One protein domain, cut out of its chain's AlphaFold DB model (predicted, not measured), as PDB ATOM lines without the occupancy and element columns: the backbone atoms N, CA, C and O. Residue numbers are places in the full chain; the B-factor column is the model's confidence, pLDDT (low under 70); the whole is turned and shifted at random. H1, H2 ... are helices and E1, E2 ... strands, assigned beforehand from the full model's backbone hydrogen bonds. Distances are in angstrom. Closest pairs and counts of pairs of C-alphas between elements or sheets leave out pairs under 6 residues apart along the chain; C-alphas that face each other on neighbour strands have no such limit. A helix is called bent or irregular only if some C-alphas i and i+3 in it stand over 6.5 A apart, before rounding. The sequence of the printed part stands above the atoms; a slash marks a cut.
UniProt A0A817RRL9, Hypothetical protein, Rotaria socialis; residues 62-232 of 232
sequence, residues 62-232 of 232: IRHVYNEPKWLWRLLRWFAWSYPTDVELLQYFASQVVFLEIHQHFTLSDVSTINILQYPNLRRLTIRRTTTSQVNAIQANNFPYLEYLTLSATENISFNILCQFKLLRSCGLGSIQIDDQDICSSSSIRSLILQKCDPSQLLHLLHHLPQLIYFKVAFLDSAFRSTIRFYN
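AT A GLANCE: This is residues 62 to 232 of the 232 residues of the protein "Hypothetical protein" of Rotaria socialis (UniProt A0A817RRL9). What shape do these atoms make? The chain is wound like a short solenoid in stacked turns, and strands E1 to E7 lie side by side as its one curved wall, with H3, H4, H5 and H6 following one another along the other side. Residues 71 to 76 and 78 to 84 stick out near the E1 end, while the long hairpin of E7 and E8 closes the other end and reaches beyond the shorter strands. What are the counts? The printed part has 171 residues with six named helices and eight named strands in the order E1 H1 H2 E2 H3 E3 H4 E4 H5 E5 E6 H6 E7 E8; the sheet runs E1 E2 E3 E4 E5 E6 E7 E8 and is mixed, and the class is mixed, helices and strands, with under half of the residues, 85, in named elements. How large is it? It is compact, with a radius of gyration of the C-alphas of 17.9 A and spans of 58 by 39 by 27 A.

IN THESE COORDINATES: Where does the first turn lie? E1 is residues 62 to 66, with C-alpha 62 at (-18.613, -46.379, -1.576). H1, residues 71 to 79, is 13.2 A long, and H2, residues 86 to 92, leads to E2, residues 97 to 102, 13.0 A long. What follows? H3 is residues 108 to 111, E3 residues 124 to 128, H4 residues 132 to 137, E4 residues 148 to 152, H5 residues 159 to 163, E5 residues 170 to 173 and E6 residues 191 to 194. How does it end? H6, residues 199 to 207, is 13.6 A long; E7, residues 214 to 221, is 22.0 A, and E8, residues 224 to 231, is 22.4 A, ending with C-alpha 231 at (-44.711, -59.955, 12.665).

HOW THE PARTS SIT: How are the strands joined? From E1 to E7 each is parallel to the next, with these pairs within hydrogen-bond range: N 66 and O 101, 2.7 A; N 102 and O 126, 2.8 A; N 127 and O 150, 2.8 A; N 151 and O 172, 2.7 A; N 173 and O 193, 2.8 A; N 194 and O 216, 2.8 A. E7 and E8 are a hairpin, antiparallel at 167 degrees, with N 230 and O 215 at 3.2 A. How does the chain pass between strands? E1, H1 H2, E2 is a strand-helix-strand unit, two parallel neighbour strands with helices between, as are E2, H3, E3; E3, H4, E4; E4, H5, E5; and E6, H6, E7; each crossover is right-handed. Where are the helices? H2 only grazes the sheet with residues 86 to 91, its Leu 90 and Val 97 of E2 having C-alphas 7.8 A apart; H1, H3, H4 and H5 are not on it, and H6 is only just not on it, with 4 pairs of C-alphas within 10 A. No named helix touches another. How do the helix backbones look? In H2, H4 and H5 every O i to N i+4 pair is within hydrogen-bond range, against 4 of 5 in H1 and 3 of 5 in H6, and H3 is too short for such a pair. H6 is irregular, but only just: C-alphas 200 and 203 are 6.8 A apart.

THE WHOLE: How far does it reach? The two C-alphas farthest apart, those of Phe 79 and His 207, are 58.1 A apart. The sheet is twisted and curled like part of a barrel, the way across it turning by 100 degrees. Is anything missing or long? The printed part has no cut, and the links H3 to E3 and E5 to E6 are long. Where is confidence low? Mean pLDDT of the printed part is 84.7; 37 residues are under 70, among them 68 to 83, 104 to 112 and 220 to 226.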
ATOM      1  N   ILE A  62     -19.275 -46.670  -2.844       95.81
ATOM      2  CA  ILE A  62     -18.613 -46.379  -1.576       95.81
ATOM      3  C   ILE A  62     -19.589 -46.521  -0.414       95.81
ATOM      4  O   ILE A  62     -20.716 -46.007  -0.424       95.81
ATOM      5  N   ARG A  63     -19.106 -47.203   0.627       95.19
ATOM      6  CA  ARG A  63     -19.747 -47.273   1.938       95.19
ATOM      7  C   ARG A  63     -18.886 -46.531   2.940       95.19
ATOM      8  O   ARG A  63     -17.774 -46.958   3.230       95.19
ATOM      9  N   HIS A  64     -19.406 -45.438   3.479       93.69
ATOM     10  CA  HIS A  64     -18.674 -44.633   4.441       93.69
ATOM     11  C   HIS A  64     -19.369 -44.609   5.800       93.69
ATOM     12  O   HIS A  64     -20.580 -44.410   5.902       93.69
ATOM     13  N   VAL A  65     -18.577 -44.805   6.851       91.12
ATOM     14  CA  VAL A  65     -19.024 -44.730   8.240       91.12
ATOM     15  C   VAL A  65     -18.159 -43.703   8.962       91.12
ATOM     16  O   VAL A  65     -17.001 -43.969   9.285       91.12
ATOM     17  N   TYR A  66     -18.738 -42.547   9.273       85.94
ATOM     18  CA  TYR A  66     -18.145 -41.563  10.167       85.94
ATOM     19  C   TYR A  66     -18.274 -42.041  11.610       85.94
ATOM     20  O   TYR A  66     -19.260 -41.773  12.299       85.94
ATOM     21  N   ASN A  67     -17.247 -42.755  12.053       76.94
ATOM     22  CA  ASN A  67     -17.018 -43.148  13.435       76.94
ATOM     23  C   ASN A  67     -15.712 -42.501  13.905       76.94
ATOM     24  O   ASN A  67     -14.639 -43.054  13.675       76.94
ATOM     25  N   GLU A  68     -15.767 -41.341  14.561       64.12
ATOM     26  CA  GLU A  68     -14.583 -40.803  15.240       64.12
ATOM     27  C   GLU A  68     -14.803 -40.649  16.737       64.12
ATOM     28  O   GLU A  68     -15.728 -39.977  17.183       64.12
ATOM     29  N   PRO A  69     -13.842 -41.161  17.512       59.00
ATOM     30  CA  PRO A  69     -13.154 -40.294  18.449       59.00
ATOM     31  C   PRO A  69     -11.656 -40.407  18.171       59.00
ATOM     32  O   PRO A  69     -10.935 -41.131  18.858       59.00
ATOM     33  N   LYS A  70     -11.157 -39.748  17.123       61.53
ATOM     34  CA  LYS A  70      -9.760 -39.928  16.730       61.53
ATOM     35  C   LYS A  70      -8.866 -38.832  17.306       61.53
ATOM     36  O   LYS A  70      -8.303 -37.993  16.609       61.53
ATOM     37  N   TRP A  71      -8.639 -38.917  18.615       65.25
ATOM     38  CA  TRP A  71      -7.503 -38.246  19.265       65.25
ATOM     39  C   TRP A  71      -6.174 -38.576  18.556       65.25
ATOM     40  O   TRP A  71      -5.310 -37.710  18.430       65.25
ATOM     41  N   LEU A  72      -6.057 -39.787  17.996       60.41
ATOM     42  CA  LEU A  72      -4.920 -40.207  17.177       60.41
ATOM     43  C   LEU A  72      -4.761 -39.356  15.905       60.41
ATOM     44  O   LEU A  72      -3.644 -39.028  15.527       60.41
ATOM     45  N   TRP A  73      -5.858 -38.938  15.267       62.91
ATOM     46  CA  TRP A  73      -5.791 -38.086  14.078       62.91
ATOM     47  C   TRP A  73      -5.539 -36.626  14.424       62.91
ATOM     48  O   TRP A  73      -4.865 -35.948  13.662       62.91
ATOM     49  N   ARG A  74      -5.962 -36.148  15.603       63.19
ATOM     50  CA  ARG A  74      -5.493 -34.851  16.121       63.19
ATOM     51  C   ARG A  74      -3.978 -34.838  16.341       63.19
ATOM     52  O   ARG A  74      -3.340 -33.858  15.971       63.19
ATOM     53  N   LEU A  75      -3.412 -35.922  16.879       65.06
ATOM     54  CA  LEU A  75      -1.960 -36.082  17.018       65.06
ATOM     55  C   LEU A  75      -1.265 -36.158  15.654       65.06
ATOM     56  O   LEU A  75      -0.290 -35.454  15.433       65.06
ATOM     57  N   LEU A  76      -1.785 -36.950  14.714       61.38
ATOM     58  CA  LEU A  76      -1.198 -37.061  13.376       61.38
ATOM     59  C   LEU A  76      -1.338 -35.765  12.561       61.38
ATOM     60  O   LEU A  76      -0.412 -35.417  11.838       61.38
ATOM     61  N   ARG A  77      -2.423 -34.996  12.728       62.56
ATOM     62  CA  ARG A  77      -2.630 -33.683  12.086       62.56
ATOM     63  C   ARG A  77      -1.594 -32.645  12.516       62.56
ATOM     64  O   ARG A  77      -1.314 -31.732  11.756       62.56
ATOM     65  N   TRP A  78      -1.019 -32.777  13.713       62.88
ATOM     66  CA  TRP A  78       0.083 -31.914  14.152       62.88
ATOM     67  C   TRP A  78       1.402 -32.209  13.430       62.88
ATOM     68  O   TRP A  78       2.235 -31.315  13.314       62.88
ATOM     69  N   PHE A  79       1.592 -33.434  12.933       62.62
ATOM     70  CA  PHE A  79       2.817 -33.845  12.240       62.62
ATOM     71  C   PHE A  79       2.666 -33.917  10.716       62.62
ATOM     72  O   PHE A  79       3.667 -33.904  10.000       62.62
ATOM     73  N   ALA A  80       1.440 -34.004  10.206       54.09
ATOM     74  CA  ALA A  80       1.169 -34.205   8.794       54.09
ATOM     75  C   ALA A  80       0.910 -32.875   8.072       54.09
ATOM     76  O   ALA A  80       0.136 -32.035   8.522       54.09
ATOM     77  N   TRP A  81       1.562 -32.729   6.918       55.97
ATOM     78  CA  TRP A  81       1.308 -31.709   5.900       55.97
ATOM     79  C   TRP A  81      -0.186 -31.653   5.533       55.97
ATOM     80  O   TRP A  81      -0.920 -32.573   5.872       55.97
ATOM     81  N   SER A  82      -0.640 -30.593   4.857       65.38
ATOM     82  CA  SER A  82      -2.038 -30.315   4.472       65.38
ATOM     83  C   SER A  82      -2.716 -31.425   3.642       65.38
ATOM     84  O   SER A  82      -2.991 -31.244   2.459       65.38
ATOM     85  N   TYR A  83      -2.974 -32.586   4.238       64.31
ATOM     86  CA  TYR A  83      -3.746 -33.658   3.632       64.31
ATOM     87  C   TYR A  83      -5.222 -33.272   3.652       64.31
ATOM     88  O   TYR A  83      -5.689 -32.756   4.678       64.31
ATOM     89  N   PRO A  84      -5.956 -33.533   2.556       75.06
ATOM     90  CA  PRO A  84      -7.382 -33.314   2.550       75.06
ATOM     91  C   PRO A  84      -8.047 -34.127   3.658       75.06
ATOM     92  O   PRO A  84      -7.653 -35.256   3.978       75.06
ATOM     93  N   THR A  85      -9.037 -33.507   4.284       81.38
ATOM     94  CA  THR A  85      -9.811 -34.128   5.357       81.38
ATOM     95  C   THR A  85     -10.636 -35.297   4.813       81.38
ATOM     96  O   THR A  85     -10.995 -35.319   3.637       81.38
ATOM     97  N   ASP A  86     -11.019 -36.242   5.677       82.31
ATOM     98  CA  ASP A  86     -11.936 -37.329   5.293       82.31
ATOM     99  C   ASP A  86     -13.249 -36.780   4.686       82.31
ATOM    100  O   ASP A  86     -13.881 -37.450   3.876       82.31
ATOM    101  N   VAL A  87     -13.663 -35.557   5.049       85.88
ATOM    102  CA  VAL A  87     -14.825 -34.864   4.461       85.88
ATOM    103  C   VAL A  87     -14.557 -34.426   3.025       85.88
ATOM    104  O   VAL A  87     -15.378 -34.698   2.156       85.88
ATOM    105  N   GLU A  88     -13.417 -33.794   2.753       88.94
ATOM    106  CA  GLU A  88     -13.040 -33.374   1.395       88.94
ATOM    107  C   GLU A  88     -12.864 -34.578   0.466       88.94
ATOM    108  O   GLU A  88     -13.324 -34.559  -0.674       88.94
ATOM    109  N   LEU A  89     -12.265 -35.662   0.965       90.88
ATOM    110  CA  LEU A  89     -12.152 -36.908   0.210       90.88
ATOM    111  C   LEU A  89     -13.524 -37.532  -0.052       90.88
ATOM    112  O   LEU A  89     -13.809 -37.953  -1.170       90.88
ATOM    113  N   LEU A  90     -14.409 -37.568   0.944       92.12
ATOM    114  CA  LEU A  90     -15.762 -38.078   0.730       92.12
ATOM    115  C   LEU A  90     -16.536 -37.224  -0.288       92.12
ATOM    116  O   LEU A  90     -17.254 -37.774  -1.121       92.12
ATOM    117  N   GLN A  91     -16.353 -35.902  -0.259       92.94
ATOM    118  CA  GLN A  91     -16.915 -34.979  -1.246       92.94
ATOM    119  C   GLN A  91     -16.371 -35.228  -2.652       92.94
ATOM    120  O   GLN A  91     -17.139 -35.201  -3.613       92.94
ATOM    121  N   TYR A  92     -15.075 -35.513  -2.784       94.62
ATOM    122  CA  TYR A  92     -14.472 -35.878  -4.064       94.62
ATOM    123  C   TYR A  92     -15.167 -37.100  -4.688       94.62
ATOM    124  O   TYR A  92     -15.460 -37.111  -5.882       94.62
ATOM    125  N   PHE A  93     -15.531 -38.088  -3.869       95.56
ATOM    126  CA  PHE A  93     -16.239 -39.284  -4.322       95.56
ATOM    127  C   PHE A  93     -17.766 -39.222  -4.175       95.56
ATOM    128  O   PHE A  93     -18.429 -40.261  -4.172       95.56
ATOM    129  N   ALA A  94     -18.364 -38.038  -4.049       95.75
ATOM    130  CA  ALA A  94     -19.745 -37.929  -3.584       95.75
ATOM    131  C   ALA A  94     -20.779 -38.671  -4.458       95.75
ATOM    132  O   ALA A  94     -21.751 -39.222  -3.938       95.75
ATOM    133  N   SER A  95     -20.546 -38.762  -5.772       96.25
ATOM    134  CA  SER A  95     -21.405 -39.510  -6.701       96.25
ATOM    135  C   SER A  95     -21.356 -41.032  -6.507       96.25
ATOM    136  O   SER A  95     -22.276 -41.727  -6.926       96.25
ATOM    137  N   GLN A  96     -20.322 -41.567  -5.863       96.69
ATOM    138  CA  GLN A  96     -20.150 -43.004  -5.630       96.69
ATOM    139  C   GLN A  96     -20.672 -43.440  -4.259       96.69
ATOM    140  O   GLN A  96     -20.839 -44.636  -4.012       96.69
ATOM    141  N   VAL A  97     -20.939 -42.496  -3.351       97.06
ATOM    142  CA  VAL A  97     -21.402 -42.800  -1.995       97.06
ATOM    143  C   VAL A  97     -22.843 -43.310  -2.039       97.06
ATOM    144  O   VAL A  97     -23.792 -42.553  -2.234       97.06
ATOM    145  N   VAL A  98     -23.008 -44.613  -1.806       98.06
ATOM    146  CA  VAL A  98     -24.324 -45.280  -1.759       98.06
ATOM    147  C   VAL A  98     -24.779 -45.581  -0.332       98.06
ATOM    148  O   VAL A  98     -25.969 -45.790  -0.083       98.06
ATOM    149  N   PHE A  99     -23.843 -45.609   0.614       97.69
ATOM    150  CA  PHE A  99     -24.094 -45.824   2.033       97.69
ATOM    151  C   PHE A  99     -23.328 -44.775   2.832       97.69
ATOM    152  O   PHE A  99     -22.107 -44.669   2.696       97.69
ATOM    153  N   LEU A 100     -24.040 -44.065   3.705       96.12
ATOM    154  CA  LEU A 100     -23.455 -43.104   4.631       96.12
ATOM    155  C   LEU A 100     -24.030 -43.302   6.032       96.12
ATOM    156  O   LEU A 100     -25.240 -43.214   6.246       96.12
ATOM    157  N   GLU A 101     -23.151 -43.545   6.997       94.25
ATOM    158  CA  GLU A 101     -23.497 -43.602   8.413       94.25
ATOM    159  C   GLU A 101     -22.693 -42.560   9.194       94.25
ATOM    160  O   GLU A 101     -21.470 -42.533   9.127       94.25
ATOM    161  N   ILE A 102     -23.381 -41.693   9.937       90.94
ATOM    162  CA  ILE A 102     -22.794 -40.597  10.712       90.94
ATOM    163  C   ILE A 102     -23.082 -40.825  12.195       90.94
ATOM    164  O   ILE A 102     -24.222 -40.683  12.652       90.94
ATOM    165  N   HIS A 103     -22.048 -41.163  12.967       86.00
ATOM    166  CA  HIS A 103     -22.142 -41.328  14.414       86.00
ATOM    167  C   HIS A 103     -21.676 -40.062  15.136       86.00
ATOM    168  O   HIS A 103     -20.506 -39.699  15.098       86.00
ATOM    169  N   GLN A 104     -22.576 -39.400  15.862       67.75
ATOM    170  CA  GLN A 104     -22.248 -38.202  16.640       67.75
ATOM    171  C   GLN A 104     -21.517 -38.484  17.964       67.75
ATOM    172  O   GLN A 104     -22.065 -38.304  19.054       67.75
ATOM    173  N   HIS A 105     -20.242 -38.855  17.873       61.59
ATOM    174  CA  HIS A 105     -19.267 -38.548  18.929       61.59
ATOM    175  C   HIS A 105     -18.556 -37.198  18.695       61.59
ATOM    176  O   HIS A 105     -17.737 -36.780  19.509       61.59
ATOM    177  N   PHE A 106     -18.903 -36.495  17.614       55.69
ATOM    178  CA  PHE A 106     -18.382 -35.178  17.263       55.69
ATOM    179  C   PHE A 106     -18.908 -34.073  18.187       55.69
ATOM    180  O   PHE A 106     -20.065 -34.090  18.617       55.69
ATOM    181  N   THR A 107     -18.078 -33.063  18.440       56.06
ATOM    182  CA  THR A 107     -18.562 -31.749  18.869       56.06
ATOM    183  C   THR A 107     -19.481 -31.188  17.779       56.06
ATOM    184  O   THR A 107     -19.201 -31.355  16.594       56.06
ATOM    185  N   LEU A 108     -20.589 -30.538  18.163       52.84
ATOM    186  CA  LEU A 108     -21.639 -30.025  17.259       52.84
ATOM    187  C   LEU A 108     -21.108 -29.210  16.056       52.84
ATOM    188  O   LEU A 108     -21.787 -29.131  15.036       52.84
ATOM    189  N   SER A 109     -19.903 -28.641  16.161       57.62
ATOM    190  CA  SER A 109     -19.213 -27.878  15.115       57.62
ATOM    191  C   SER A 109     -18.839 -28.677  13.867       57.62
ATOM    192  O   SER A 109     -18.763 -28.089  12.796       57.62
ATOM    193  N   ASP A 110     -18.587 -29.982  13.986       57.16
ATOM    194  CA  ASP A 110     -17.995 -30.751  12.881       57.16
ATOM    195  C   ASP A 110     -19.079 -31.450  12.051       57.16
ATOM    196  O   ASP A 110     -18.930 -31.634  10.849       57.16
ATOM    197  N   VAL A 111     -20.226 -31.783  12.648       57.06
ATOM    198  CA  VAL A 111     -21.324 -32.463  11.931       57.06
ATOM    199  C   VAL A 111     -22.082 -31.508  11.014       57.06
ATOM    200  O   VAL A 111     -22.603 -31.937   9.986       57.06
ATOM    201  N   SER A 112     -22.105 -30.213  11.337       63.12
ATOM    202  CA  SER A 112     -22.636 -29.188  10.434       63.12
ATOM    203  C   SER A 112     -21.829 -29.067   9.137       63.12
ATOM    204  O   SER A 112     -22.342 -28.508   8.169       63.12
ATOM    205  N   THR A 113     -20.604 -29.605   9.083       72.44
ATOM    206  CA  THR A 113     -19.764 -29.552   7.876       72.44
ATOM    207  C   THR A 113     -20.157 -30.587   6.823       72.44
ATOM    208  O   THR A 113     -19.949 -30.353   5.633       72.44
ATOM    209  N   ILE A 114     -20.771 -31.710   7.220       86.31
ATOM    210  CA  ILE A 114     -21.179 -32.748   6.270       86.31
ATOM    211  C   ILE A 114     -22.516 -32.342   5.648       86.31
ATOM    212  O   ILE A 114     -23.592 -32.570   6.208       86.31
ATOM    213  N   ASN A 115     -22.445 -31.763   4.451       91.31
ATOM    214  CA  ASN A 115     -23.622 -31.479   3.645       91.31
ATOM    215  C   ASN A 115     -24.115 -32.762   2.961       91.31
ATOM    216  O   ASN A 115     -23.636 -33.142   1.894       91.31
ATOM    217  N   ILE A 116     -25.108 -33.419   3.566       93.50
ATOM    218  CA  ILE A 116     -25.674 -34.669   3.042       93.50
ATOM    219  C   ILE A 116     -26.256 -34.535   1.625       93.50
ATOM    220  O   ILE A 116     -26.345 -35.531   0.919       93.50
ATOM    221  N   LEU A 117     -26.601 -33.322   1.181       95.50
ATOM    222  CA  LEU A 117     -27.143 -33.070  -0.160       95.50
ATOM    223  C   LEU A 117     -26.124 -33.316  -1.280       95.50
ATOM    224  O   LEU A 117     -26.505 -33.410  -2.441       95.50
ATOM    225  N   GLN A 118     -24.836 -33.421  -0.950       95.50
ATOM    226  CA  GLN A 118     -23.786 -33.690  -1.932       95.50
ATOM    227  C   GLN A 118     -23.806 -35.135  -2.445       95.50
ATOM    228  O   GLN A 118     -23.151 -35.415  -3.442       95.50
ATOM    229  N   TYR A 119     -24.559 -36.035  -1.805       96.31
ATOM    230  CA  TYR A 119     -24.548 -37.474  -2.082       96.31
ATOM    231  C   TYR A 119     -25.871 -37.938  -2.733       96.31
ATOM    232  O   TYR A 119     -26.699 -38.578  -2.078       96.31
ATOM    233  N   PRO A 120     -26.106 -37.639  -4.026       96.12
ATOM    234  CA  PRO A 120     -27.394 -37.884  -4.689       96.12
ATOM    235  C   PRO A 120     -27.723 -39.374  -4.869       96.12
ATOM    236  O   PRO A 120     -28.887 -39.743  -5.017       96.12
ATOM    237  N   ASN A 121     -26.707 -40.242  -4.843       97.75
ATOM    238  CA  ASN A 121     -26.838 -41.683  -5.074       97.75
ATOM    239  C   ASN A 121     -26.999 -42.499  -3.778       97.75
ATOM    240  O   ASN A 121     -26.898 -43.729  -3.801       97.75
ATOM    241  N   LEU A 122     -27.275 -41.839  -2.646       98.06
ATOM    242  CA  LEU A 122     -27.487 -42.521  -1.372       98.06
ATOM    243  C   LEU A 122     -28.685 -43.471  -1.421       98.06
ATOM    244  O   LEU A 122     -29.821 -43.077  -1.680       98.06
ATOM    245  N   ARG A 123     -28.417 -44.729  -1.064       98.50
ATOM    246  CA  ARG A 123     -29.419 -45.787  -0.868       98.50
ATOM    247  C   ARG A 123     -29.637 -46.090   0.608       98.50
ATOM    248  O   ARG A 123     -30.725 -46.508   0.999       98.50
ATOM    249  N   ARG A 124     -28.624 -45.865   1.448       98.44
ATOM    250  CA  ARG A 124     -28.738 -45.985   2.903       98.44
ATOM    251  C   ARG A 124     -28.126 -44.785   3.606       98.44
ATOM    252  O   ARG A 124     -26.951 -44.490   3.407       98.44
ATOM    253  N   LEU A 125     -28.921 -44.164   4.470       97.44
ATOM    254  CA  LEU A 125     -28.516 -43.039   5.298       97.44
ATOM    255  C   LEU A 125     -28.826 -43.336   6.764       97.44
ATOM    256  O   LEU A 125     -29.981 -43.550   7.134       97.44
ATOM    257  N   THR A 126     -27.794 -43.303   7.599       95.75
ATOM    258  CA  THR A 126     -27.924 -43.386   9.052       95.75
ATOM    259  C   THR A 126     -27.314 -42.139   9.669       95.75
ATOM    260  O   THR A 126     -26.122 -41.897   9.514       95.75
ATOM    261  N   ILE A 127     -28.097 -41.354  10.403       92.62
ATOM    262  CA  ILE A 127     -27.600 -40.188  11.135       92.62
ATOM    263  C   ILE A 127     -27.989 -40.337  12.600       92.62
ATOM    264  O   ILE A 127     -29.163 -40.480  12.962       92.62
ATOM    265  N   ARG A 128     -26.984 -40.309  13.473       89.44
ATOM    266  CA  ARG A 128     -27.204 -40.199  14.912       89.44
ATOM    267  C   ARG A 128     -27.201 -38.733  15.303       89.44
ATOM    268  O   ARG A 128     -26.229 -38.055  15.004       89.44
ATOM    269  N   ARG A 129     -28.261 -38.297  15.991       85.44
ATOM    270  CA  ARG A 129     -28.533 -36.922  16.438       85.44
ATOM    271  C   ARG A 129     -28.558 -35.919  15.280       85.44
ATOM    272  O   ARG A 129     -27.593 -35.215  15.027       85.44
ATOM    273  N   THR A 130     -29.655 -35.841  14.547       84.69
ATOM    274  CA  THR A 130     -29.776 -34.870  13.447       84.69
ATOM    275  C   THR A 130     -30.013 -33.453  13.956       84.69
ATOM    276  O   THR A 130     -30.728 -33.260  14.941       84.69
ATOM    277  N   THR A 131     -29.532 -32.454  13.220       85.94
ATOM    278  CA  THR A 131     -30.042 -31.080  13.345       85.94
ATOM    279  C   THR A 131     -31.374 -30.927  12.603       85.94
ATOM    280  O   THR A 131     -31.648 -31.667  11.656       85.94
ATOM    281  N   THR A 132     -32.179 -29.924  12.959       85.38
ATOM    282  CA  THR A 132     -33.415 -29.579  12.231       85.38
ATOM    283  C   THR A 132     -33.144 -29.310  10.747       85.38
ATOM    284  O   THR A 132     -33.889 -29.755   9.880       85.38
ATOM    285  N   SER A 133     -32.023 -28.652  10.424       87.50
ATOM    286  CA  SER A 133     -31.616 -28.404   9.036       87.50
ATOM    287  C   SER A 133     -31.359 -29.693   8.249       87.50
ATOM    288  O   SER A 133     -31.766 -29.786   7.094       87.50
ATOM    289  N   GLN A 134     -30.736 -30.700   8.868       88.44
ATOM    290  CA  GLN A 134     -30.519 -32.005   8.243       88.44
ATOM    291  C   GLN A 134     -31.834 -32.760   8.050       88.44
ATOM    292  O   GLN A 134     -32.032 -33.340   6.989       88.44
ATOM    293  N   VAL A 135     -32.746 -32.722   9.029       90.62
ATOM    294  CA  VAL A 135     -34.086 -33.321   8.884       90.62
ATOM    295  C   VAL A 135     -34.833 -32.679   7.717       90.62
ATOM    296  O   VAL A 135     -35.338 -33.389   6.855       90.62
ATOM    297  N   ASN A 136     -34.822 -31.349   7.627       90.06
ATOM    298  CA  ASN A 136     -35.480 -30.619   6.542       90.06
ATOM    299  C   ASN A 136     -34.865 -30.913   5.168       90.06
ATOM    300  O   ASN A 136     -35.576 -30.896   4.165       90.06
ATOM    301  N   ALA A 137     -33.559 -31.196   5.118       92.50
ATOM    302  CA  ALA A 137     -32.850 -31.574   3.899       92.50
ATOM    303  C   ALA A 137     -33.198 -32.993   3.407       92.50
ATOM    304  O   ALA A 137     -33.031 -33.280   2.218       92.50
ATOM    305  N   ILE A 138     -33.688 -33.875   4.288       94.75
ATOM    306  CA  ILE A 138     -34.126 -35.231   3.934       94.75
ATOM    307  C   ILE A 138     -35.472 -35.136   3.219       94.75
ATOM    308  O   ILE A 138     -36.533 -35.137   3.830       94.75
ATOM    309  N   GLN A 139     -35.401 -35.047   1.897       95.44
ATOM    310  CA  GLN A 139     -36.542 -34.975   0.990       95.44
ATOM    311  C   GLN A 139     -36.326 -35.955  -0.166       95.44
ATOM    312  O   GLN A 139     -35.186 -36.231  -0.558       95.44
ATOM    313  N   ALA A 140     -37.411 -36.479  -0.735       95.19
ATOM    314  CA  ALA A 140     -37.327 -37.498  -1.784       95.19
ATOM    315  C   ALA A 140     -36.678 -36.997  -3.084       95.19
ATOM    316  O   ALA A 140     -36.056 -37.778  -3.798       95.19
ATOM    317  N   ASN A 141     -36.785 -35.699  -3.381       96.06
ATOM    318  CA  ASN A 141     -36.112 -35.076  -4.525       96.06
ATOM    319  C   ASN A 141     -34.581 -35.039  -4.368       96.06
ATOM    320  O   ASN A 141     -33.875 -35.138  -5.365       96.06
ATOM    321  N   ASN A 142     -34.082 -34.929  -3.136       96.00
ATOM    322  CA  ASN A 142     -32.650 -34.896  -2.837       96.00
ATOM    323  C   ASN A 142     -32.043 -36.304  -2.783       96.00
ATOM    324  O   ASN A 142     -30.880 -36.484  -3.133       96.00
ATOM    325  N   PHE A 143     -32.831 -37.303  -2.368       97.25
ATOM    326  CA  PHE A 143     -32.386 -38.697  -2.256       97.25
ATOM    327  C   PHE A 143     -33.354 -39.655  -2.973       97.25
ATOM    328  O   PHE A 143     -34.037 -40.456  -2.325       97.25
ATOM    329  N   PRO A 144     -33.420 -39.605  -4.316       96.94
ATOM    330  CA  PRO A 144     -34.396 -40.368  -5.097       96.94
ATOM    331  C   PRO A 144     -34.211 -41.889  -4.994       96.94
ATOM    332  O   PRO A 144     -35.154 -42.640  -5.242       96.94
ATOM    333  N   TYR A 145     -33.016 -42.346  -4.607       98.12
ATOM    334  CA  TYR A 145     -32.655 -43.761  -4.497       98.12
ATOM    335  C   TYR A 145     -32.661 -44.300  -3.061       98.12
ATOM    336  O   TYR A 145     -32.222 -45.427  -2.831       98.12
ATOM    337  N   LEU A 146     -33.136 -43.517  -2.088       98.31
ATOM    338  CA  LEU A 146     -33.050 -43.887  -0.681       98.31
ATOM    339  C   LEU A 146     -33.971 -45.070  -0.347       98.31
ATOM    340  O   LEU A 146     -35.189 -44.993  -0.472       98.31
ATOM    341  N   GLU A 147     -33.375 -46.160   0.133       98.44
ATOM    342  CA  GLU A 147     -34.062 -47.406   0.498       98.44
ATOM    343  C   GLU A 147     -34.107 -47.633   2.013       98.44
ATOM    344  O   GLU A 147     -35.031 -48.272   2.530       98.44
ATOM    345  N   TYR A 148     -33.106 -47.114   2.725       98.44
ATOM    346  CA  TYR A 148     -32.928 -47.294   4.160       98.44
ATOM    347  C   TYR A 148     -32.614 -45.953   4.821       98.44
ATOM    348  O   TYR A 148     -31.588 -45.340   4.525       98.44
ATOM    349  N   LEU A 149     -33.458 -45.539   5.762       97.56
ATOM    350  CA  LEU A 149     -33.270 -44.311   6.528       97.56
ATOM    351  C   LEU A 149     -33.256 -44.631   8.018       97.56
ATOM    352  O   LEU A 149     -34.177 -45.261   8.527       97.56
ATOM    353  N   THR A 150     -32.218 -44.218   8.738       96.25
ATOM    354  CA  THR A 150     -32.177 -44.320  10.200       96.25
ATOM    355  C   THR A 150     -31.777 -42.991  10.815       96.25
ATOM    356  O   THR A 150     -30.646 -42.543  10.665       96.25
ATOM    357  N   LEU A 151     -32.697 -42.388  11.552       94.12
ATOM    358  CA  LEU A 151     -32.535 -41.131  12.261       94.12
ATOM    359  C   LEU A 151     -32.729 -41.401  13.752       94.12
ATOM    360  O   LEU A 151     -33.801 -41.813  14.186       94.12
ATOM    361  N   SER A 152     -31.683 -41.217  14.554       86.81
ATOM    362  CA  SER A 152     -31.763 -41.437  16.006       86.81
ATOM    363  C   SER A 152     -31.559 -40.137  16.772       86.81
ATOM    364  O   SER A 152     -30.789 -39.294  16.328       86.81
ATOM    365  N   ALA A 153     -32.212 -39.991  17.931       79.12
ATOM    366  CA  ALA A 153     -32.124 -38.791  18.773       79.12
ATOM    367  C   ALA A 153     -32.436 -37.489  18.006       79.12
ATOM    368  O   ALA A 153     -31.656 -36.541  18.031       79.12
ATOM    369  N   THR A 154     -33.559 -37.485  17.293       68.19
ATOM    370  CA  THR A 154     -33.991 -36.392  16.417       68.19
ATOM    371  C   THR A 154     -35.236 -35.706  16.959       68.19
ATOM    372  O   THR A 154     -35.933 -36.252  17.818       68.19
ATOM    373  N   GLU A 155     -35.522 -34.525  16.419       71.94
ATOM    374  CA  GLU A 155     -36.868 -33.951  16.420       71.94
ATOM    375  C   GLU A 155     -37.816 -34.827  15.580       71.94
ATOM    376  O   GLU A 155     -37.378 -35.740  14.865       71.94
ATOM    377  N   ASN A 156     -39.121 -34.580  15.698       85.81
ATOM    378  CA  ASN A 156     -40.133 -35.333  14.968       85.81
ATOM    379  C   ASN A 156     -39.955 -35.121  13.456       85.81
ATOM    380  O   ASN A 156     -39.959 -33.985  12.988       85.81
ATOM    381  N   ILE A 157     -39.833 -36.205  12.688       92.00
ATOM    382  CA  ILE A 157     -39.962 -36.140  11.227       92.00
ATOM    383  C   ILE A 157     -41.438 -36.300  10.852       92.00
ATOM    384  O   ILE A 157     -42.133 -37.136  11.432       92.00
ATOM    385  N   SER A 158     -41.917 -35.508   9.894       92.50
ATOM    386  CA  SER A 158     -43.278 -35.655   9.370       92.50
ATOM    387  C   SER A 158     -43.405 -36.951   8.566       92.50
ATOM    388  O   SER A 158     -42.549 -37.270   7.733       92.50
ATOM    389  N   PHE A 159     -44.486 -37.694   8.791       92.75
ATOM    390  CA  PHE A 159     -44.792 -38.916   8.051       92.75
ATOM    391  C   PHE A 159     -44.972 -38.659   6.545       92.75
ATOM    392  O   PHE A 159     -44.494 -39.455   5.731       92.75
ATOM    393  N   ASN A 160     -45.532 -37.507   6.155       92.31
ATOM    394  CA  ASN A 160     -45.650 -37.109   4.748       92.31
ATOM    395  C   ASN A 160     -44.312 -37.099   4.009       92.31
ATOM    396  O   ASN A 160     -44.250 -37.519   2.855       92.31
ATOM    397  N   ILE A 161     -43.233 -36.659   4.661       92.75
ATOM    398  CA  ILE A 161     -41.896 -36.641   4.053       92.75
ATOM    399  C   ILE A 161     -41.450 -38.071   3.726       92.75
ATOM    400  O   ILE A 161     -40.992 -38.343   2.618       92.75
ATOM    401  N   LEU A 162     -41.636 -39.013   4.657       94.38
ATOM    402  CA  LEU A 162     -41.279 -40.424   4.453       94.38
ATOM    403  C   LEU A 162     -42.060 -41.048   3.296       94.38
ATOM    404  O   LEU A 162     -41.528 -41.841   2.521       94.38
ATOM    405  N   CYS A 163     -43.321 -40.656   3.176       93.19
ATOM    406  CA  CYS A 163     -44.230 -41.072   2.127       93.19
ATOM    407  C   CYS A 163     -43.814 -40.641   0.712       93.19
ATOM    408  O   CYS A 163     -44.181 -41.297  -0.262       93.19
ATOM    409  N   GLN A 164     -43.024 -39.574   0.575       94.06
ATOM    410  CA  GLN A 164     -42.533 -39.121  -0.731       94.06
ATOM    411  C   GLN A 164     -41.464 -40.058  -1.318       94.06
ATOM    412  O   GLN A 164     -41.246 -40.069  -2.534       94.06
ATOM    413  N   PHE A 165     -40.784 -40.852  -0.485       95.81
ATOM    414  CA  PHE A 165     -39.729 -41.752  -0.937       95.81
ATOM    415  C   PHE A 165     -40.306 -43.033  -1.543       95.81
ATOM    416  O   PHE A 165     -40.648 -43.981  -0.840       95.81
ATOM    417  N   LYS A 166     -40.320 -43.102  -2.874       95.56
ATOM    418  CA  LYS A 166     -40.866 -44.244  -3.634       95.56
ATOM    419  C   LYS A 166     -40.140 -45.574  -3.400       95.56
ATOM    420  O   LYS A 166     -40.702 -46.631  -3.680       95.56
ATOM    421  N   LEU A 167     -38.879 -45.521  -2.970       97.12
ATOM    422  CA  LEU A 167     -38.020 -46.693  -2.782       97.12
ATOM    423  C   LEU A 167     -37.730 -46.999  -1.310       97.12
ATOM    424  O   LEU A 167     -37.067 -48.000  -1.031       97.12
ATOM    425  N   LEU A 168     -38.234 -46.197  -0.365       97.62
ATOM    426  CA  LEU A 168     -37.932 -46.368   1.052       97.62
ATOM    427  C   LEU A 168     -38.625 -47.622   1.587       97.62
ATOM    428  O   LEU A 168     -39.851 -47.707   1.647       97.62
ATOM    429  N   ARG A 169     -37.821 -48.613   1.977       97.81
ATOM    430  CA  ARG A 169     -38.284 -49.927   2.452       97.81
ATOM    431  C   ARG A 169     -38.154 -50.080   3.953       97.81
ATOM    432  O   ARG A 169     -38.945 -50.798   4.560       97.81
ATOM    433  N   SER A 170     -37.146 -49.451   4.549       98.06
ATOM    434  CA  SER A 170     -36.900 -49.546   5.982       98.06
ATOM    435  C   SER A 170     -36.608 -48.182   6.572       98.06
ATOM    436  O   SER A 170     -35.734 -47.461   6.089       98.06
ATOM    437  N   CYS A 171     -37.288 -47.875   7.668       96.94
ATOM    438  CA  CYS A 171     -37.107 -46.638   8.398       96.94
ATOM    439  C   CYS A 171     -36.910 -46.912   9.895       96.94
ATOM    440  O   CYS A 171     -37.597 -47.749  10.481       96.94
ATOM    441  N   GLY A 172     -35.954 -46.228  10.514       96.00
ATOM    442  CA  GLY A 172     -35.744 -46.227  11.957       96.00
ATOM    443  C   GLY A 172     -35.704 -44.797  12.466       96.00
ATOM    444  O   GLY A 172     -34.823 -44.053  12.060       96.00
ATOM    445  N   LEU A 173     -36.630 -44.398  13.331       95.25
ATOM    446  CA  LEU A 173     -36.810 -43.003  13.737       95.25
ATOM    447  C   LEU A 173     -36.821 -42.854  15.255       95.25
ATOM    448  O   LEU A 173     -37.281 -43.738  15.985       95.25
ATOM    449  N   GLY A 174     -36.343 -41.704  15.727       92.50
ATOM    450  CA  GLY A 174     -36.491 -41.284  17.117       92.50
ATOM    451  C   GLY A 174     -37.961 -41.074  17.470       92.50
ATOM    452  O   GLY A 174     -38.480 -41.696  18.393       92.50
ATOM    453  N   SER A 175     -38.633 -40.241  16.692       91.88
ATOM    454  CA  SER A 175     -40.055 -39.947  16.808       91.88
ATOM    455  C   SER A 175     -40.612 -39.570  15.443       91.88
ATOM    456  O   SER A 175     -39.871 -39.184  14.534       91.88
ATOM    457  N   ILE A 176     -41.924 -39.706  15.301       93.12
ATOM    458  CA  ILE A 176     -42.647 -39.364  14.086       93.12
ATOM    459  C   ILE A 176     -43.812 -38.448  14.437       93.12
ATOM    460  O   ILE A 176     -44.438 -38.629  15.480       93.12
ATOM    461  N   GLN A 177     -44.062 -37.458  13.588       92.44
ATOM    462  CA  GLN A 177     -45.254 -36.622  13.646       92.44
ATOM    463  C   GLN A 177     -46.162 -37.003  12.485       92.44
ATOM    464  O   GLN A 177     -45.707 -37.112  11.344       92.44
ATOM    465  N   ILE A 178     -47.430 -37.223  12.803       91.19
ATOM    466  CA  ILE A 178     -48.474 -37.533  11.834       91.19
ATOM    467  C   ILE A 178     -49.490 -36.409  11.934       91.19
ATOM    468  O   ILE A 178     -50.006 -36.169  13.028       91.19
ATOM    469  N   ASP A 179     -49.735 -35.719  10.826       89.50
ATOM    470  CA  ASP A 179     -50.728 -34.652  10.780       89.50
ATOM    471  C   ASP A 179     -52.056 -35.226  10.248       89.50
ATOM    472  O   ASP A 179     -52.081 -36.116   9.397       89.50
ATOM    473  N   ASP A 180     -53.195 -34.723  10.734       81.69
ATOM    474  CA  ASP A 180     -54.527 -35.234  10.348       81.69
ATOM    475  C   ASP A 180     -54.845 -35.034   8.852       81.69
ATOM    476  O   ASP A 180     -55.777 -35.630   8.313       81.69
ATOM    477  N   GLN A 181     -54.070 -34.186   8.169       83.75
ATOM    478  CA  GLN A 181     -54.194 -33.902   6.739       83.75
ATOM    479  C   GLN A 181     -53.305 -34.799   5.863       83.75
ATOM    480  O   GLN A 181     -53.220 -34.574   4.653       83.75
ATOM    481  N   ASP A 182     -52.647 -35.807   6.439       76.25
ATOM    482  CA  ASP A 182     -51.720 -36.690   5.730       76.25
ATOM    483  C   ASP A 182     -52.478 -37.640   4.788       76.25
ATOM    484  O   ASP A 182     -52.790 -38.789   5.104       76.25
ATOM    485  N   ILE A 183     -52.778 -37.152   3.582       69.88
ATOM    486  CA  ILE A 183     -53.361 -37.936   2.488       69.88
ATOM    487  C   ILE A 183     -52.214 -38.616   1.737       69.88
ATOM    488  O   ILE A 183     -51.863 -38.251   0.613       69.88
ATOM    489  N   CYS A 184     -51.579 -39.599   2.369       77.62
ATOM    490  CA  CYS A 184     -50.546 -40.386   1.712       77.62
ATOM    491  C   CYS A 184     -51.136 -41.652   1.075       77.62
ATOM    492  O   CYS A 184     -51.770 -42.467   1.737       77.62
ATOM    493  N   SER A 185     -50.928 -41.825  -0.234       67.38
ATOM    494  CA  SER A 185     -51.654 -42.825  -1.039       67.38
ATOM    495  C   SER A 185     -51.191 -44.271  -0.835       67.38
ATOM    496  O   SER A 185     -51.944 -45.188  -1.131       67.38
ATOM    497  N   SER A 186     -49.970 -44.482  -0.346       77.56
ATOM    498  CA  SER A 186     -49.467 -45.725   0.253       77.56
ATOM    499  C   SER A 186     -47.957 -45.587   0.389       77.56
ATOM    500  O   SER A 186     -47.290 -45.213  -0.580       77.56
ATOM    501  N   SER A 187     -47.394 -45.955   1.533       87.56
ATOM    502  CA  SER A 187     -45.943 -46.057   1.664       87.56
ATOM    503  C   SER A 187     -45.412 -47.404   1.154       87.56
ATOM    504  O   SER A 187     -46.056 -48.440   1.329       87.56
ATOM    505  N   SER A 188     -44.196 -47.414   0.596       94.81
ATOM    506  CA  SER A 188     -43.431 -48.638   0.292       94.81
ATOM    507  C   SER A 188     -42.697 -49.221   1.509       94.81
ATOM    508  O   SER A 188     -41.954 -50.200   1.379       94.81
ATOM    509  N   ILE A 189     -42.851 -48.607   2.688       96.69
ATOM    510  CA  ILE A 189     -42.161 -49.015   3.910       96.69
ATOM    511  C   ILE A 189     -42.662 -50.393   4.353       96.69
ATOM    512  O   ILE A 189     -43.845 -50.610   4.601       96.69
ATOM    513  N   ARG A 190     -41.713 -51.317   4.505       97.31
ATOM    514  CA  ARG A 190     -41.931 -52.691   4.980       97.31
ATOM    515  C   ARG A 190     -41.407 -52.924   6.389       97.31
ATOM    516  O   ARG A 190     -41.818 -53.874   7.046       97.31
ATOM    517  N   SER A 191     -40.483 -52.085   6.844       97.69
ATOM    518  CA  SER A 191     -39.858 -52.175   8.161       97.69
ATOM    519  C   SER A 191     -39.844 -50.799   8.811       97.69
ATOM    520  O   SER A 191     -39.240 -49.871   8.273       97.69
ATOM    521  N   LEU A 192     -40.489 -50.668   9.970       96.62
ATOM    522  CA  LEU A 192     -40.519 -49.425  10.732       96.62
ATOM    523  C   LEU A 192     -40.110 -49.664  12.187       96.62
ATOM    524  O   LEU A 192     -40.676 -50.503  12.889       96.62
ATOM    525  N   ILE A 193     -39.117 -48.900  12.641       95.69
ATOM    526  CA  ILE A 193     -38.648 -48.887  14.026       95.69
ATOM    527  C   ILE A 193     -38.846 -47.483  14.586       95.69
ATOM    528  O   ILE A 193     -38.241 -46.542  14.085       95.69
ATOM    529  N   LEU A 194     -39.629 -47.343  15.652       94.56
ATOM    530  CA  LEU A 194     -39.821 -46.077  16.360       94.56
ATOM    531  C   LEU A 194     -39.262 -46.172  17.781       94.56
ATOM    532  O   LEU A 194     -39.525 -47.139  18.499       94.56
ATOM    533  N   GLN A 195     -38.486 -45.170  18.201       92.62
ATOM    534  CA  GLN A 195     -38.028 -45.071  19.595       92.62
ATOM    535  C   GLN A 195     -39.075 -44.432  20.512       92.62
ATOM    536  O   GLN A 195     -39.042 -44.671  21.716       92.62
ATOM    537  N   LYS A 196     -39.952 -43.597  19.948       89.44
ATOM    538  CA  LYS A 196     -41.064 -42.919  20.611       89.44
ATOM    539  C   LYS A 196     -42.222 -42.801  19.626       89.44
ATOM    540  O   LYS A 196     -42.018 -42.410  18.477       89.44
ATOM    541  N   CYS A 197     -43.424 -43.117  20.084       89.31
ATOM    542  CA  CYS A 197     -44.669 -42.901  19.359       89.31
ATOM    543  C   CYS A 197     -45.774 -42.669  20.386       89.31
ATOM    544  O   CYS A 197     -45.826 -43.391  21.384       89.31
ATOM    545  N   ASP A 198     -46.643 -41.691  20.143       89.06
ATOM    546  CA  ASP A 198     -47.880 -41.570  20.907       89.06
ATOM    547  C   ASP A 198     -48.768 -42.790  20.580       89.06
ATOM    548  O   ASP A 198     -49.005 -43.061  19.395       89.06
ATOM    549  N   PRO A 199     -49.238 -43.560  21.581       90.12
ATOM    550  CA  PRO A 199     -50.144 -44.681  21.348       90.12
ATOM    551  C   PRO A 199     -51.396 -44.303  20.545       90.12
ATOM    552  O   PRO A 199     -51.874 -45.122  19.763       90.12
ATOM    553  N   SER A 200     -51.903 -43.073  20.696       90.38
ATOM    554  CA  SER A 200     -53.080 -42.590  19.961       90.38
ATOM    555  C   SER A 200     -52.833 -42.476  18.450       90.38
ATOM    556  O   SER A 200     -53.731 -42.741  17.655       90.38
ATOM    557  N   GLN A 201     -51.596 -42.178  18.043       90.44
ATOM    558  CA  GLN A 201     -51.192 -42.064  16.639       90.44
ATOM    559  C   GLN A 201     -50.856 -43.414  15.995       90.44
ATOM    560  O   GLN A 201     -50.817 -43.526  14.770       90.44
ATOM    561  N   LEU A 202     -50.627 -44.455  16.802       91.44
ATOM    562  CA  LEU A 202     -50.174 -45.765  16.329       91.44
ATOM    563  C   LEU A 202     -51.151 -46.390  15.326       91.44
ATOM    564  O   LEU A 202     -50.735 -46.912  14.295       91.44
ATOM    565  N   LEU A 203     -52.451 -46.336  15.625       90.75
ATOM    566  CA  LEU A 203     -53.475 -46.929  14.766       90.75
ATOM    567  C   LEU A 203     -53.562 -46.192  13.421       90.75
ATOM    568  O   LEU A 203     -53.645 -46.832  12.374       90.75
ATOM    569  N   HIS A 204     -53.465 -44.860  13.453       90.44
ATOM    570  CA  HIS A 204     -53.439 -44.034  12.249       90.44
ATOM    571  C   HIS A 204     -52.190 -44.323  11.403       90.44
ATOM    572  O   HIS A 204     -52.296 -44.550  10.202       90.44
ATOM    573  N   LEU A 205     -51.017 -44.435  12.032       92.12
ATOM    574  CA  LEU A 205     -49.769 -44.802  11.359       92.12
ATOM    575  C   LEU A 205     -49.870 -46.144  10.627       92.12
ATOM    576  O   LEU A 205     -49.468 -46.256   9.472       92.12
ATOM    577  N   LEU A 206     -50.395 -47.169  11.304       92.50
ATOM    578  CA  LEU A 206     -50.517 -48.512  10.739       92.50
ATOM    579  C   LEU A 206     -51.491 -48.551   9.558       92.50
ATOM    580  O   LEU A 206     -51.244 -49.278   8.599       92.50
ATOM    581  N   HIS A 207     -52.544 -47.730   9.586       91.31
ATOM    582  CA  HIS A 207     -53.478 -47.597   8.468       91.31
ATOM    583  C   HIS A 207     -52.787 -47.103   7.182       91.31
ATOM    584  O   HIS A 207     -53.117 -47.555   6.087       91.31
ATOM    585  N   HIS A 208     -51.778 -46.234   7.303       91.50
ATOM    586  CA  HIS A 208     -51.022 -45.703   6.158       91.50
ATOM    587  C   HIS A 208     -49.883 -46.608   5.666       91.50
ATOM    588  O   HIS A 208     -49.227 -46.307   4.663       91.50
ATOM    589  N   LEU A 209     -49.632 -47.729   6.348       93.44
ATOM    590  CA  LEU A 209     -48.525 -48.646   6.067       93.44
ATOM    591  C   LEU A 209     -49.020 -50.067   5.736       93.44
ATOM    592  O   LEU A 209     -48.642 -51.026   6.411       93.44
ATOM    593  N   PRO A 210     -49.816 -50.258   4.666       93.06
ATOM    594  CA  PRO A 210     -50.401 -51.563   4.343       93.06
ATOM    595  C   PRO A 210     -49.363 -52.633   3.958       93.06
ATOM    596  O   PRO A 210     -49.664 -53.820   3.986       93.06
ATOM    597  N   GLN A 211     -48.142 -52.233   3.586       94.31
ATOM    598  CA  GLN A 211     -47.047 -53.144   3.219       94.31
ATOM    599  C   GLN A 211     -46.108 -53.473   4.391       94.31
ATOM    600  O   GLN A 211     -45.049 -54.072   4.179       94.31
ATOM    601  N   LEU A 212     -46.451 -53.064   5.615       95.88
ATOM    602  CA  LEU A 212     -45.598 -53.247   6.783       95.88
ATOM    603  C   LEU A 212     -45.511 -54.728   7.171       95.88
ATOM    604  O   LEU A 212     -46.513 -55.373   7.471       95.88
ATOM    605  N   ILE A 213     -44.289 -55.256   7.184       96.81
ATOM    606  CA  ILE A 213     -43.973 -56.641   7.570       96.81
ATOM    607  C   ILE A 213     -43.393 -56.665   8.985       96.81
ATOM    608  O   ILE A 213     -43.695 -57.547   9.785       96.81
ATOM    609  N   TYR A 214     -42.546 -55.681   9.295       96.50
ATOM    610  CA  TYR A 214     -41.869 -55.575  10.577       96.50
ATOM    611  C   TYR A 214     -42.149 -54.227  11.225       96.50
ATOM    612  O   TYR A 214     -41.842 -53.171  10.664       96.50
ATOM    613  N   PHE A 215     -42.674 -54.277  12.444       95.88
ATOM    614  CA  PHE A 215     -42.920 -53.092  13.245       95.88
ATOM    615  C   PHE A 215     -42.373 -53.265  14.653       95.88
ATOM    616  O   PHE A 215     -42.657 -54.252  15.342       95.88
ATOM    617  N   LYS A 216     -41.586 -52.281  15.089       95.12
ATOM    618  CA  LYS A 216     -41.053 -52.214  16.445       95.12
ATOM    619  C   LYS A 216     -41.238 -50.813  16.997       95.12
ATOM    620  O   LYS A 216     -40.709 -49.855  16.443       95.12
ATOM    621  N   VAL A 217     -41.882 -50.724  18.153       92.94
ATOM    622  CA  VAL A 217     -41.975 -49.482  18.924       92.94
ATOM    623  C   VAL A 217     -41.365 -49.713  20.293       92.94
ATOM    624  O   VAL A 217     -41.655 -50.714  20.956       92.94
ATOM    625  N   ALA A 218     -40.481 -48.807  20.699       88.19
ATOM    626  CA  ALA A 218     -40.083 -48.680  22.089       88.19
ATOM    627  C   ALA A 218     -41.008 -47.661  22.760       88.19
ATOM    628  O   ALA A 218     -41.148 -46.540  22.279       88.19
ATOM    629  N   PHE A 219     -41.634 -48.048  23.868       75.81
ATOM    630  CA  PHE A 219     -42.346 -47.101  24.717       75.81
ATOM    631  C   PHE A 219     -41.388 -46.633  25.807       75.81
ATOM    632  O   PHE A 219     -40.780 -47.438  26.518       75.81
ATOM    633  N   LEU A 220     -41.217 -45.318  25.905       63.19
ATOM    634  CA  LEU A 220     -40.570 -44.688  27.047       63.19
ATOM    635  C   LEU A 220     -41.660 -44.348  28.056       63.19
ATOM    636  O   LEU A 220     -42.025 -43.188  28.204       63.19
ATOM    637  N   ASP A 221     -42.195 -45.373  28.713       56.81
ATOM    638  CA  ASP A 221     -42.898 -45.144  29.967       56.81
ATOM    639  C   ASP A 221     -41.842 -45.027  31.072       56.81
ATOM    640  O   ASP A 221     -40.882 -45.806  31.112       56.81
ATOM    641  N   SER A 222     -41.960 -44.017  31.933       53.53
ATOM    642  CA  SER A 222     -40.913 -43.644  32.899       53.53
ATOM    643  C   SER A 222     -40.598 -44.757  33.911       53.53
ATOM    644  O   SER A 222     -39.535 -44.731  34.532       53.53
ATOM    645  N   ALA A 223     -41.469 -45.766  34.016       56.84
ATOM    646  CA  ALA A 223     -41.316 -46.919  34.896       56.84
ATOM    647  C   ALA A 223     -40.928 -48.238  34.190       56.84
ATOM    648  O   ALA A 223     -40.323 -49.094  34.830       56.84
ATOM    649  N   PHE A 224     -41.218 -48.431  32.894       51.66
ATOM    650  CA  PHE A 224     -40.974 -49.709  32.205       51.66
ATOM    651  C   PHE A 224     -40.661 -49.533  30.714       51.66
ATOM    652  O   PHE A 224     -41.432 -48.955  29.952       51.66
ATOM    653  N   ARG A 225     -39.548 -50.127  30.258       55.66
ATOM    654  CA  ARG A 225     -39.266 -50.302  28.825       55.66
ATOM    655  C   ARG A 225     -40.000 -51.536  28.313       55.66
ATOM    656  O   ARG A 225     -39.485 -52.647  28.417       55.66
ATOM    657  N   SER A 226     -41.174 -51.347  27.727       64.25
ATOM    658  CA  SER A 226     -41.844 -52.392  26.951       64.25
ATOM    659  C   SER A 226     -41.458 -52.275  25.470       64.25
ATOM    660  O   SER A 226     -41.271 -51.187  24.923       64.25
ATOM    661  N   THR A 227     -41.255 -53.419  24.811       72.12
ATOM    662  CA  THR A 227     -41.055 -53.496  23.357       72.12
ATOM    663  C   THR A 227     -42.167 -54.348  22.785       72.12
ATOM    664  O   THR A 227     -42.249 -55.532  23.106       72.12
ATOM    665  N   ILE A 228     -42.983 -53.763  21.914       74.50
ATOM    666  CA  ILE A 228     -43.979 -54.516  21.156       74.50
ATOM    667  C   ILE A 228     -43.376 -54.826  19.785       74.50
ATOM    668  O   ILE A 228     -42.812 -53.943  19.133       74.50
ATOM    669  N   ARG A 229     -43.433 -56.098  19.385       76.75
ATOM    670  CA  ARG A 229     -43.015 -56.563  18.061       76.75
ATOM    671  C   ARG A 229     -44.220 -57.166  17.370       76.75
ATOM    672  O   ARG A 229     -44.842 -58.066  17.928       76.75
ATOM    673  N   PHE A 230     -44.498 -56.691  16.167       72.62
ATOM    674  CA  PHE A 230     -45.478 -57.307  15.287       72.62
ATOM    675  C   PHE A 230     -44.735 -57.968  14.130       72.62
ATOM    676  O   PHE A 230     -43.819 -57.375  13.553       72.62
ATOM    677  N   TYR A 231     -45.127 -59.204  13.838       65.00
ATOM    678  CA  TYR A 231     -44.711 -59.955  12.665       65.00
ATOM    679  C   TYR A 231     -45.995 -60.257  11.899       65.00
ATOM    680  O   TYR A 231     -46.854 -60.958  12.436       65.00
ATOM    681  N   ASN A 232     -46.143 -59.653  10.720       53.88
ATOM    682  CA  ASN A 232     -47.189 -60.029   9.767       53.88
ATOM    683  C   ASN A 232     -46.743 -61.239   8.946       53.88
ATOM    684  O   ASN A 232     -45.526 -61.330   8.652       53.88
TER     685      ASN A 232